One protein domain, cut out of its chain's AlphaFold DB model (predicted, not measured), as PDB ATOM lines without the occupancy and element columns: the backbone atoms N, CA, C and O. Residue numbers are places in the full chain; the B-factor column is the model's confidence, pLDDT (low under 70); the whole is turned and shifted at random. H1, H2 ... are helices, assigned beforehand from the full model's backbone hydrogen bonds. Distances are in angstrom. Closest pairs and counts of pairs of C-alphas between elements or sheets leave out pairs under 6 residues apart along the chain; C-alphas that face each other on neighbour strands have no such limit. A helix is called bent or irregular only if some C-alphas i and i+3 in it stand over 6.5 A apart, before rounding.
ATOM      1  N   GLN A   2      14.981  21.976 -10.023       49.66
ATOM      2  CA  GLN A   2      15.781  22.537  -8.915       49.66
ATOM      3  C   GLN A   2      16.873  23.538  -9.354       49.66
ATOM      4  O   GLN A   2      17.062  24.564  -8.704       49.66
ATOM      5  N   THR A   3      17.562  23.270 -10.469       55.59
ATOM      6  CA  THR A   3      18.608  24.144 -11.034       55.59
ATOM      7  C   THR A   3      18.044  25.493 -11.472       55.59
ATOM      8  O   THR A   3      18.529  26.528 -11.037       55.59
ATOM      9  N   VAL A   4      16.930  25.478 -12.208       54.38
ATOM     10  CA  VAL A   4      16.272  26.684 -12.733       54.38
ATOM     11  C   VAL A   4      15.730  27.573 -11.608       54.38
ATOM     12  O   VAL A   4      15.913  28.785 -11.631       54.38
ATOM     13  N   LEU A   5      15.108  26.991 -10.577       56.56
ATOM     14  CA  LEU A   5      14.631  27.763  -9.420       56.56
ATOM     15  C   LEU A   5      15.786  28.375  -8.616       56.56
ATOM     16  O   LEU A   5      15.673  29.502  -8.137       56.56
ATOM     17  N   SER A   6      16.907  27.659  -8.502       62.69
ATOM     18  CA  SER A   6      18.110  28.155  -7.826       62.69
ATOM     19  C   SER A   6      18.775  29.288  -8.611       62.69
ATOM     20  O   SER A   6      19.175  30.288  -8.023       62.69
ATOM     21  N   GLU A   7      18.841  29.170  -9.937       64.38
ATOM     22  CA  GLU A   7      19.362  30.199 -10.842       64.38
ATOM     23  C   GLU A   7      18.518  31.474 -10.791       64.38
ATOM     24  O   GLU A   7      19.059  32.562 -10.611       64.38
ATOM     25  N   ILE A   8      17.188  31.348 -10.844       64.69
ATOM     26  CA  ILE A   8      16.283  32.499 -10.740       64.69
ATOM     27  C   ILE A   8      16.383  33.135  -9.345       64.69
ATOM     28  O   ILE A   8      16.455  34.359  -9.245       64.69
ATOM     29  N   ARG A   9      16.450  32.333  -8.270       66.88
ATOM     30  CA  ARG A   9      16.667  32.837  -6.901       66.88
ATOM     31  C   ARG A   9      17.961  33.642  -6.808       66.88
ATOM     32  O   ARG A   9      17.971  34.703  -6.195       66.88
ATOM     33  N   ASN A  10      19.037  33.138  -7.402       69.75
ATOM     34  CA  ASN A  10      20.339  33.800  -7.399       69.75
ATOM     35  C   ASN A  10      20.359  35.055  -8.283       69.75
ATOM     36  O   ASN A  10      21.106  35.986  -8.003       69.75
ATOM     37  N   LEU A  11      19.527  35.120  -9.323       70.75
ATOM     38  CA  LEU A  11      19.409  36.301 -10.174       70.75
ATOM     39  C   LEU A  11      18.752  37.473  -9.419       70.75
ATOM     40  O   LEU A  11      19.258  38.593  -9.441       70.75
ATOM     41  N   ILE A  12      17.668  37.212  -8.681       75.62
ATOM     42  CA  ILE A  12      16.888  38.253  -7.977       75.62
ATOM     43  C   ILE A  12      17.507  38.737  -6.651       75.62
ATOM     44  O   ILE A  12      16.989  39.680  -6.037       75.62
ATOM     45  N   THR A  13      18.590  38.101  -6.181       79.38
ATOM     46  CA  THR A  13      19.328  38.519  -4.972       79.38
ATOM     47  C   THR A  13      20.281  39.683  -5.235       79.38
ATOM     48  O   THR A  13      20.697  40.344  -4.287       79.38
ATOM     49  N   THR A  14      20.594  39.976  -6.501       84.00
ATOM     50  CA  THR A  14      21.386  41.150  -6.896       84.00
ATOM     51  C   THR A  14      20.473  42.272  -7.390       84.00
ATOM     52  O   THR A  14      19.427  42.017  -7.987       84.00
ATOM     53  N   SER A  15      20.856  43.532  -7.164       78.94
ATOM     54  CA  SER A  15      20.100  44.694  -7.662       78.94
ATOM     55  C   SER A  15      20.021  44.720  -9.192       78.94
ATOM     56  O   SER A  15      18.975  45.047  -9.748       78.94
ATOM     57  N   VAL A  16      21.101  44.318  -9.864       83.88
ATOM     58  CA  VAL A  16      21.180  44.231 -11.329       83.88
ATOM     59  C   VAL A  16      20.205  43.181 -11.861       83.88
ATOM     60  O   VAL A  16      19.336  43.516 -12.663       83.88
ATOM     61  N   GLY A  17      20.264  41.943 -11.362       80.25
ATOM     62  CA  GLY A  17      19.358  40.886 -11.816       80.25
ATOM     63  C   GLY A  17      17.898  41.148 -11.439       80.25
ATOM     64  O   GLY A  17      16.993  40.838 -12.212       80.25
ATOM     65  N   ARG A  18      17.641  41.811 -10.304       81.94
ATOM     66  CA  ARG A  18      16.298  42.285  -9.941       81.94
ATOM     67  C   ARG A  18      15.748  43.285 -10.964       81.94
ATOM     68  O   ARG A  18      14.610  43.122 -11.399       81.94
ATOM     69  N   ASN A  19      16.551  44.269 -11.372       84.56
ATOM     70  CA  ASN A  19      16.156  45.257 -12.377       84.56
ATOM     71  C   ASN A  19      15.890  44.612 -13.743       84.56
ATOM     72  O   ASN A  19      14.901  44.952 -14.388       84.56
ATOM     73  N   GLU A  20      16.718  43.656 -14.173       83.94
ATOM     74  CA  GLU A  20      16.502  42.937 -15.436       83.94
ATOM     75  C   GLU A  20      15.180  42.169 -15.455       83.94
ATOM     76  O   GLU A  20      14.472  42.152 -16.461       83.94
ATOM     77  N   VAL A  21      14.832  41.531 -14.338       80.88
ATOM     78  CA  VAL A  21      13.588  40.771 -14.212       80.88
ATOM     79  C   VAL A  21      12.368  41.702 -14.205       80.88
ATOM     80  O   VAL A  21      11.375  41.394 -14.859       80.88
ATOM     81  N   GLN A  22      12.455  42.876 -13.568       84.19
ATOM     82  CA  GLN A  22      11.368  43.870 -13.561       84.19
ATOM     83  C   GLN A  22      11.059  44.471 -14.931       84.19
ATOM     84  O   GLN A  22       9.948  44.952 -15.141       84.19
ATOM     85  N   GLN A  23      12.016  44.454 -15.861       84.69
ATOM     86  CA  GLN A  23      11.792  44.916 -17.231       84.69
ATOM     87  C   GLN A  23      11.079  43.879 -18.110       84.69
ATOM     88  O   GLN A  23      10.701  44.190 -19.239       84.69
ATOM     89  N   ARG A  24      10.885  42.648 -17.620       81.69
ATOM     90  CA  ARG A  24      10.181  41.589 -18.352       81.69
ATOM     91  C   ARG A  24       8.681  41.649 -18.089       81.69
ATOM     92  O   ARG A  24       8.226  42.078 -17.033       81.69
ATOM     93  N   THR A  25       7.906  41.151 -19.044       79.25
ATOM     94  CA  THR A  25       6.466  40.945 -18.877       79.25
ATOM     95  C   THR A  25       6.172  39.533 -18.391       79.25
ATOM     96  O   THR A  25       6.812  38.566 -18.810       79.25
ATOM     97  N   MET A  26       5.192  39.409 -17.500       77.00
ATOM     98  CA  MET A  26       4.672  38.125 -17.038       77.00
ATOM     99  C   MET A  26       3.486  37.706 -17.905       77.00
ATOM    100  O   MET A  26       2.692  38.543 -18.335       77.00
ATOM    101  N   HIS A  27       3.352  36.396 -18.123       76.88
ATOM    102  CA  HIS A  27       2.239  35.803 -18.865       76.88
ATOM    103  C   HIS A  27       1.396  34.908 -17.949       76.88
ATOM    104  O   HIS A  27       1.551  33.685 -17.970       76.88
ATOM    105  N   PRO A  28       0.543  35.498 -17.089       65.50
ATOM    106  CA  PRO A  28      -0.184  34.752 -16.063       65.50
ATOM    107  C   PRO A  28      -1.278  33.839 -16.634       65.50
ATOM    108  O   PRO A  28      -1.672  32.874 -15.979       65.50
ATOM    109  N   THR A  29      -1.760  34.101 -17.851       64.75
ATOM    110  CA  THR A  29      -2.673  33.206 -18.575       64.75
ATOM    111  C   THR A  29      -2.106  32.869 -19.944       64.75
ATOM    112  O   THR A  29      -1.582  33.741 -20.632       64.75
ATOM    113  N   ILE A  30      -2.226  31.600 -20.339       71.38
ATOM    114  CA  ILE A  30      -1.770  31.100 -21.647       71.38
ATOM    115  C   ILE A  30      -2.881  31.254 -22.700       71.38
ATOM    116  O   ILE A  30      -2.593  31.495 -23.870       71.38
ATOM    117  N   THR A  31      -4.153  31.195 -22.279       65.56
ATOM    118  CA  THR A  31      -5.314  31.278 -23.179       65.56
ATOM    119  C   THR A  31      -6.466  32.055 -22.514       65.56
ATOM    120  O   THR A  31      -7.085  31.524 -21.593       65.56
ATOM    121  N   PRO A  32      -6.768  33.302 -22.932       67.19
ATOM    122  CA  PRO A  32      -5.978  34.118 -23.854       67.19
ATOM    123  C   PRO A  32      -4.600  34.434 -23.259       67.19
ATOM    124  O   PRO A  32      -4.456  34.540 -22.037       67.19
ATOM    125  N   LEU A  33      -3.589  34.580 -24.117       77.50
ATOM    126  CA  LEU A  33      -2.263  35.008 -23.683       77.50
ATOM    127  C   LEU A  33      -2.367  36.448 -23.172       77.50
ATOM    128  O   LEU A  33      -2.607  37.366 -23.954       77.50
ATOM    129  N   THR A  34      -2.215  36.646 -21.865       77.75
ATOM    130  CA  THR A  34      -2.159  37.991 -21.277       77.75
ATOM    131  C   THR A  34      -0.714  38.373 -21.019       77.75
ATOM    132  O   THR A  34       0.129  37.512 -20.779       77.75
ATOM    133  N   SER A  35      -0.407  39.662 -21.120       82.31
ATOM    134  CA  SER A  35       0.907  40.210 -20.802       82.31
ATOM    135  C   SER A  35       0.714  41.300 -19.766       82.31
ATOM    136  O   SER A  35       0.008  42.277 -20.024       82.31
ATOM    137  N   THR A  36       1.285  41.115 -18.582       82.12
ATOM    138  CA  THR A  36       1.223  42.091 -17.494       82.12
ATOM    139  C   THR A  36       2.634  42.538 -17.122       82.12
ATOM    140  O   THR A  36       3.584  41.764 -17.293       82.12
ATOM    141  N   PRO A  37       2.808  43.767 -16.600       84.06
ATOM    142  CA  PRO A  37       4.062  44.162 -15.971       84.06
ATOM    143  C   PRO A  37       4.483  43.152 -14.903       84.06
ATOM    144  O   PRO A  37       3.642  42.447 -14.336       84.06
ATOM    145  N   TRP A  38       5.784  43.087 -14.634       84.44
ATOM    146  CA  TRP A  38       6.300  42.248 -13.565       84.44
ATOM    147  C   TRP A  38       5.674  42.627 -12.219       84.44
ATOM    148  O   TRP A  38       5.816  43.761 -11.759       84.44
ATOM    149  N   ASP A  39       5.022  41.663 -11.575       84.25
ATOM    150  CA  ASP A  39       4.454  41.812 -10.240       84.25
ATOM    151  C   ASP A  39       5.183  40.880  -9.272       84.25
ATOM    152  O   ASP A  39       5.100  39.650  -9.347       84.25
ATOM    153  N   TRP A  40       5.909  41.487  -8.334       79.94
ATOM    154  CA  TRP A  40       6.626  40.758  -7.296       79.94
ATOM    155  C   TRP A  40       5.696  39.956  -6.390       79.94
ATOM    156  O   TRP A  40       6.080  38.873  -5.953       79.94
ATOM    157  N   VAL A  41       4.488  40.450  -6.118       79.69
ATOM    158  CA  VAL A  41       3.508  39.760  -5.273       79.69
ATOM    159  C   VAL A  41       3.078  38.460  -5.944       79.69
ATOM    160  O   VAL A  41       3.143  37.397  -5.321       79.69
ATOM    161  N   GLU A  42       2.718  38.512  -7.227       74.31
ATOM    162  CA  GLU A  42       2.326  37.320  -7.987       74.31
ATOM    163  C   GLU A  42       3.513  36.361  -8.182       74.31
ATOM    164  O   GLU A  42       3.363  35.145  -8.029       74.31
ATOM    165  N   TYR A  43       4.718  36.888  -8.426       77.50
ATOM    166  CA  TYR A  43       5.939  36.086  -8.518       77.50
ATOM    167  C   TYR A  43       6.228  35.310  -7.222       77.50
ATOM    168  O   TYR A  43       6.443  34.095  -7.265       77.50
ATOM    169  N   TYR A  44       6.208  35.976  -6.062       75.31
ATOM    170  CA  TYR A  44       6.456  35.311  -4.781       75.31
ATOM    171  C   TYR A  44       5.356  34.313  -4.440       75.31
ATOM    172  O   TYR A  44       5.662  33.216  -3.981       75.31
ATOM    173  N   LYS A  45       4.093  34.635  -4.734       72.25
ATOM    174  CA  LYS A  45       2.973  33.701  -4.575       72.25
ATOM    175  C   LYS A  45       3.179  32.429  -5.402       72.25
ATOM    176  O   LYS A  45       2.980  31.327  -4.891       72.25
ATOM    177  N   TYR A  46       3.616  32.566  -6.655       71.50
ATOM    178  CA  TYR A  46       3.927  31.426  -7.517       71.50
ATOM    179  C   TYR A  46       5.104  30.602  -6.982       71.50
ATOM    180  O   TYR A  46       5.011  29.377  -6.898       71.50
ATOM    181  N   LEU A  47       6.186  31.268  -6.568       71.81
ATOM    182  CA  LEU A  47       7.359  30.617  -5.987       71.81
ATOM    183  C   LEU A  47       6.998  29.842  -4.710       71.81
ATOM    184  O   LEU A  47       7.427  28.704  -4.546       71.81
ATOM    185  N   SER A  48       6.182  30.426  -3.828       75.62
ATOM    186  CA  SER A  48       5.711  29.784  -2.598       75.62
ATOM    187  C   SER A  48       4.856  28.552  -2.877       75.62
ATOM    188  O   SER A  48       5.069  27.523  -2.242       75.62
ATOM    189  N   LEU A  49       3.933  28.619  -3.843       75.00
ATOM    190  CA  LEU A  49       3.114  27.466  -4.238       75.00
ATOM    191  C   LEU A  49       3.970  26.341  -4.824       75.00
ATOM    192  O   LEU A  49       3.837  25.190  -4.416       75.00
ATOM    193  N   LYS A  50       4.904  26.669  -5.724       74.94
ATOM    194  CA  LYS A  50       5.815  25.669  -6.295       74.94
ATOM    195  C   LYS A  50       6.767  25.076  -5.264       74.94
ATOM    196  O   LYS A  50       6.992  23.872  -5.272       74.94
ATOM    197  N   GLY A  51       7.274  25.891  -4.344       73.56
ATOM    198  CA  GLY A  51       8.075  25.407  -3.221       73.56
ATOM    199  C   GLY A  51       7.287  24.467  -2.305       73.56
ATOM    200  O   GLY A  51       7.829  23.462  -1.847       73.56
ATOM    201  N   LEU A  52       6.000  24.752  -2.081       79.50
ATOM    202  CA  LEU A  52       5.111  23.892  -1.304       79.50
ATOM    203  C   LEU A  52       4.892  22.538  -2.000       79.50
ATOM    204  O   LEU A  52       5.054  21.512  -1.350       79.50
ATOM    205  N   GLU A  53       4.632  22.526  -3.313       81.62
ATOM    206  CA  GLU A  53       4.488  21.295  -4.115       81.62
ATOM    207  C   GLU A  53       5.723  20.374  -4.042       81.62
ATOM    208  O   GLU A  53       5.621  19.148  -4.150       81.62
ATOM    209  N   GLU A  54       6.916  20.939  -3.843       76.44
ATOM    210  CA  GLU A  54       8.155  20.167  -3.739       76.44
ATOM    211  C   GLU A  54       8.376  19.533  -2.354       76.44
ATOM    212  O   GLU A  54       9.132  18.551  -2.256       76.44
ATOM    213  N   ALA A  55       7.712  20.036  -1.308       80.25
ATOM    214  CA  ALA A  55       7.897  19.593   0.071       80.25
ATOM    215  C   ALA A  55       7.477  18.126   0.278       80.25
ATOM    216  O   ALA A  55       6.480  17.646  -0.261       80.25
ATOM    217  N   LYS A  56       8.236  17.394   1.109       82.19
ATOM    218  CA  LYS A  56       7.954  15.974   1.397       82.19
ATOM    219  C   LYS A  56       6.591  15.766   2.060       82.19
ATOM    220  O   LYS A  56       5.919  14.796   1.737       82.19
ATOM    221  N   SER A  57       6.203  16.657   2.972       80.00
ATOM    222  CA  SER A  57       4.887  16.640   3.620       80.00
ATOM    223  C   SER A  57       3.773  16.853   2.603       80.00
ATOM    224  O   SER A  57       2.865  16.043   2.530       80.00
ATOM    225  N   PHE A  58       3.909  17.855   1.732       85.38
ATOM    226  CA  PHE A  58       2.925  18.113   0.686       85.38
ATOM    227  C   PHE A  58       2.738  16.909  -0.242       85.38
ATOM    228  O   PHE A  58       1.616  16.503  -0.492       85.38
ATOM    229  N   LYS A  59       3.822  16.269  -0.694       85.38
ATOM    230  CA  LYS A  59       3.738  15.055  -1.528       85.38
ATOM    231  C   LYS A  59       3.115  13.854  -0.811       85.38
ATOM    232  O   LYS A  59       2.595  12.962  -1.474       85.38
ATOM    233  N   LYS A  60       3.230  13.798   0.518       87.31
ATOM    234  CA  LYS A  60       2.624  12.756   1.353       87.31
ATOM    235  C   LYS A  60       1.124  12.998   1.526       87.31
ATOM    236  O   LYS A  60       0.357  12.050   1.412       87.31
ATOM    237  N   ASP A  61       0.744  14.242   1.797       84.31
ATOM    238  CA  ASP A  61      -0.635  14.634   2.098       84.31
ATOM    239  C   ASP A  61      -1.465  14.853   0.818       84.31
ATOM    240  O   ASP A  61      -2.677  14.674   0.831       84.31
ATOM    241  N   PHE A  62      -0.807  15.173  -0.301       88.19
ATOM    242  CA  PHE A  62      -1.394  15.349  -1.633       88.19
ATOM    243  C   PHE A  62      -0.642  14.500  -2.673       88.19
ATOM    244  O   PHE A  62       0.136  15.032  -3.479       88.19
ATOM    245  N   PRO A  63      -0.821  13.165  -2.671       89.25
ATOM    246  CA  PRO A  63      -0.221  12.294  -3.672       89.25
ATOM    247  C   PRO A  63      -0.636  12.688  -5.091       89.25
ATOM    248  O   PRO A  63      -1.705  13.262  -5.320       89.25
ATOM    249  N   LYS A  64       0.199  12.342  -6.071       84.88
ATOM    250  CA  LYS A  64      -0.150  12.523  -7.480       84.88
ATOM    251  C   LYS A  64      -1.440  11.750  -7.790       84.88
ATOM    252  O   LYS A  64      -1.572  10.608  -7.364       84.88
ATOM    253  N   ASP A  65      -2.350  12.386  -8.525       86.81
ATOM    254  CA  ASP A  65      -3.649  11.832  -8.931       86.81
ATOM    255  C   ASP A  65      -4.599  11.507  -7.753       86.81
ATOM    256  O   ASP A  65      -5.544  10.742  -7.914       86.81
ATOM    257  N   SER A  66      -4.365  12.104  -6.576       90.50
ATOM    258  CA  SER A  66      -5.283  12.025  -5.431       90.50
ATOM    259  C   SER A  66      -6.455  13.002  -5.552       90.50
ATOM    260  O   SER A  66      -6.323  14.095  -6.121       90.50
ATOM    261  N   ASP A  67      -7.586  12.633  -4.952       89.25
ATOM    262  CA  ASP A  67      -8.763  13.498  -4.852       89.25
ATOM    263  C   ASP A  67      -8.434  14.775  -4.062       89.25
ATOM    264  O   ASP A  67      -8.865  15.872  -4.422       89.25
ATOM    265  N   GLU A  68      -7.598  14.677  -3.027       86.19
ATOM    266  CA  GLU A  68      -7.146  15.808  -2.219       86.19
ATOM    267  C   GLU A  68      -6.382  16.840  -3.058       86.19
ATOM    268  O   GLU A  68      -6.625  18.046  -2.943       86.19
ATOM    269  N   LEU A  69      -5.487  16.383  -3.940       85.81
ATOM    270  CA  LEU A  69      -4.758  17.261  -4.855       85.81
ATOM    271  C   LEU A  69      -5.703  17.903  -5.881       85.81
ATOM    272  O   LEU A  69      -5.548  19.084  -6.214       85.81
ATOM    273  N   TYR A  70      -6.693  17.149  -6.363       86.38
ATOM    274  CA  TYR A  70      -7.728  17.655  -7.263       86.38
ATOM    275  C   TYR A  70      -8.556  18.771  -6.602       86.38
ATOM    276  O   TYR A  70      -8.701  19.858  -7.172       86.38
ATOM    277  N   PHE A  71      -9.030  18.564  -5.370       86.06
ATOM    278  CA  PHE A  71      -9.788  19.572  -4.626       86.06
ATOM    279  C   PHE A  71      -8.956  20.814  -4.300       86.06
ATOM    280  O   PHE A  71      -9.437  21.931  -4.494       86.06
ATOM    281  N   LEU A  72      -7.700  20.646  -3.873       85.75
ATOM    282  CA  LEU A  72      -6.793  21.766  -3.620       85.75
ATOM    283  C   LEU A  72      -6.567  22.604  -4.888       85.75
ATOM    284  O   LEU A  72      -6.616  23.834  -4.841       85.75
ATOM    285  N   SER A  73      -6.369  21.946  -6.031       83.88
ATOM    286  CA  SER A  73      -6.188  22.618  -7.322       83.88
ATOM    287  C   SER A  73      -7.425  23.435  -7.701       83.88
ATOM    288  O   SER A  73      -7.307  24.611  -8.053       83.88
ATOM    289  N   ASN A  74      -8.619  22.856  -7.548       82.31
ATOM    290  CA  ASN A  74      -9.883  23.551  -7.792       82.31
ATOM    291  C   ASN A  74     -10.101  24.726  -6.834       82.31
ATOM    292  O   ASN A  74     -10.558  25.782  -7.267       82.31
ATOM    293  N   TYR A  75      -9.733  24.587  -5.559       83.31
ATOM    294  CA  TYR A  75      -9.807  25.676  -4.585       83.31
ATOM    295  C   TYR A  75      -8.894  26.847  -4.974       83.31
ATOM    296  O   TYR A  75      -9.324  28.000  -4.963       83.31
ATOM    297  N   ILE A  76      -7.654  26.566  -5.388       81.75
ATOM    298  CA  ILE A  76      -6.707  27.595  -5.844       81.75
ATOM    299  C   ILE A  76      -7.229  28.296  -7.108       81.75
ATOM    300  O   ILE A  76      -7.174  29.525  -7.195       81.75
ATOM    301  N   ILE A  77      -7.747  27.537  -8.080       81.00
ATOM    302  CA  ILE A  77      -8.325  28.080  -9.321       81.00
ATOM    303  C   ILE A  77      -9.562  28.934  -9.012       81.00
ATOM    304  O   ILE A  77      -9.677  30.060  -9.504       81.00
ATOM    305  N   GLY A  78     -10.458  28.434  -8.159       76.62
ATOM    306  CA  GLY A  78     -11.658  29.136  -7.716       76.62
ATOM    307  C   GLY A  78     -11.317  30.441  -7.001       76.62
ATOM    308  O   GLY A  78     -11.800  31.496  -7.400       76.62
ATOM    309  N   GLY A  79     -10.398  30.405  -6.033       72.44
ATOM    310  CA  GLY A  79      -9.938  31.594  -5.315       72.44
ATOM    311  C   GLY A  79      -9.310  32.646  -6.233       72.44
ATOM    312  O   GLY A  79      -9.587  33.833  -6.086       72.44
ATOM    313  N   LYS A  80      -8.528  32.232  -7.239       68.25
ATOM    314  CA  LYS A  80      -7.982  33.141  -8.268       68.25
ATOM    315  C   LYS A  80      -9.050  33.756  -9.172       68.25
ATOM    316  O   LYS A  80      -8.817  34.822  -9.730       68.25
ATOM    317  N   THR A  81     -10.177  33.078  -9.351       64.50
ATOM    318  CA  THR A  81     -11.291  33.565 -10.174       64.50
ATOM    319  C   THR A  81     -12.184  34.519  -9.384       64.50
ATOM    320  O   THR A  81     -12.671  35.491  -9.943       64.50
ATOM    321  N   TRP A  82     -12.367  34.260  -8.086       57.31
ATOM    322  CA  TRP A  82     -13.245  35.033  -7.202       57.31
ATOM    323  C   TRP A  82     -12.609  36.325  -6.663       57.31
ATOM    324  O   TRP A  82     -13.323  37.272  -6.368       57.31
ATOM    325  N   LEU A  83     -11.277  36.371  -6.535       52.28
ATOM    326  CA  LEU A  83     -10.519  37.556  -6.096       52.28
ATOM    327  C   LEU A  83     -10.157  38.528  -7.240       52.28
ATOM    328  O   LEU A  83      -9.326  39.411  -7.028       52.28
ATOM    329  N   LYS A  84     -10.712  38.339  -8.444       42.62
ATOM    330  CA  LYS A  84     -10.534  39.257  -9.581       42.62
ATOM    331  C   LYS A  84     -11.515  40.418  -9.542       42.62
ATOM    332  O   LYS A  84     -12.696  40.170  -9.221       42.62
TER     333      LYS A  84
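Overview. This is residues 2 to 84 of the 84 residues of an uncharacterized protein of Flavobacterium phragmitis (UniProt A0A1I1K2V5). Three longer helices, H1, H3 and H5, stand in an open row, spaced out, and the chain winds through them as a loose zigzag. H3 is the middle helix, the short helix H2 makes the corner after H1, the short helix H4 makes the turn from H3 to H5, and a long loop, residues 23 to 39, folds back on itself between H2 and H3. The printed part has 83 residues with five named helices, in the order H1, H2, H3, H4, H5, and no named strand; the class is all helix. The whole is loose, with a radius of gyration of the C-alphas of 15.2 A, and the C-alphas span 43 by 30 by 19 A along their three main axes.

Along the chain. Find C-alpha 2 at (15.781, 22.537, -8.915); from there H1, residues 2 to 12, runs toward larger y and ends at C-alpha 12, (16.888, 38.253, -7.977), 15.8 A away. H2, residues 15 to 22, follows and measures 10.6 A. After residues 23 to 39, look for C-alpha 40 at (6.626, 40.758, -7.296), where H3 begins; it holds residues 40 to 54 and runs 21.0 A toward smaller y. H4, residues 56 to 61, spans 8.7 A from Lys 56 to Asp 61. H5, residues 67 to 82, is the longest helix by residues, with 16, and covers 22.1 A; follow y as it rises to C-alpha 82 at (-13.245, 35.033, -7.202).

Arrangement. Begin at H1 and look at its last residue: H1 and H2 touch only at the corner by their link, where the closest C-alphas are those of Ile 12 and Arg 18, 4.5 A apart. Their lines stand about perpendicular at 72 degrees, only just beyond steep. H1 and H3 are near each other, with 5 pairs of C-alphas within 10 A. H2 and H3 are only just apart, with their closest C-alphas 8.5 A from each other. In the stretch between these two helices, residues 25 to 26 pair with residues 36 to 37, antiparallel, as short runs outside any named strand. At the far end of H3, find Leu 52 and Phe 58: their C-alphas, the closest of H3 and H4, are 6.5 A apart, and the two helices are close but not clearly touching, about perpendicular at 79 degrees. H4 and H5 are also close but not clearly touching; the closest C-alphas are those of Asp 61 and Glu 68, at 7.9 A, and the lines stand about perpendicular at 84 degrees. H3 and H5 are apart, and so are H1 and H5. In the backbones of H1, H2, H3, H4 and H5 you find every O i to N i+4 pair within hydrogen-bond range, and no helix is bent.

Size, cuts and confidence. The two C-alphas farthest apart are those of Val 16 and Asp 67, at 43.4 A, while the first and last printed C-alphas, Gln 2 and Lys 84, are 31.2 A apart. The printed part has no cut, and Lys 84 is the chain's last residue. The link from H2 to H3, with 17 residues, is long; those from H1 to H2, H3 to H4 and H4 to H5 are tight. Residues 63 to 68 stand free, and so do residues 77 to 84, of which 77 to 82 belong to H5. The mean pLDDT of the printed part is 76.5; look in the B-factor column for values under 70 at residues 2 to 10, 28 to 29, 31 to 32 and 80 to 84. The mean pLDDT of H1 is 63.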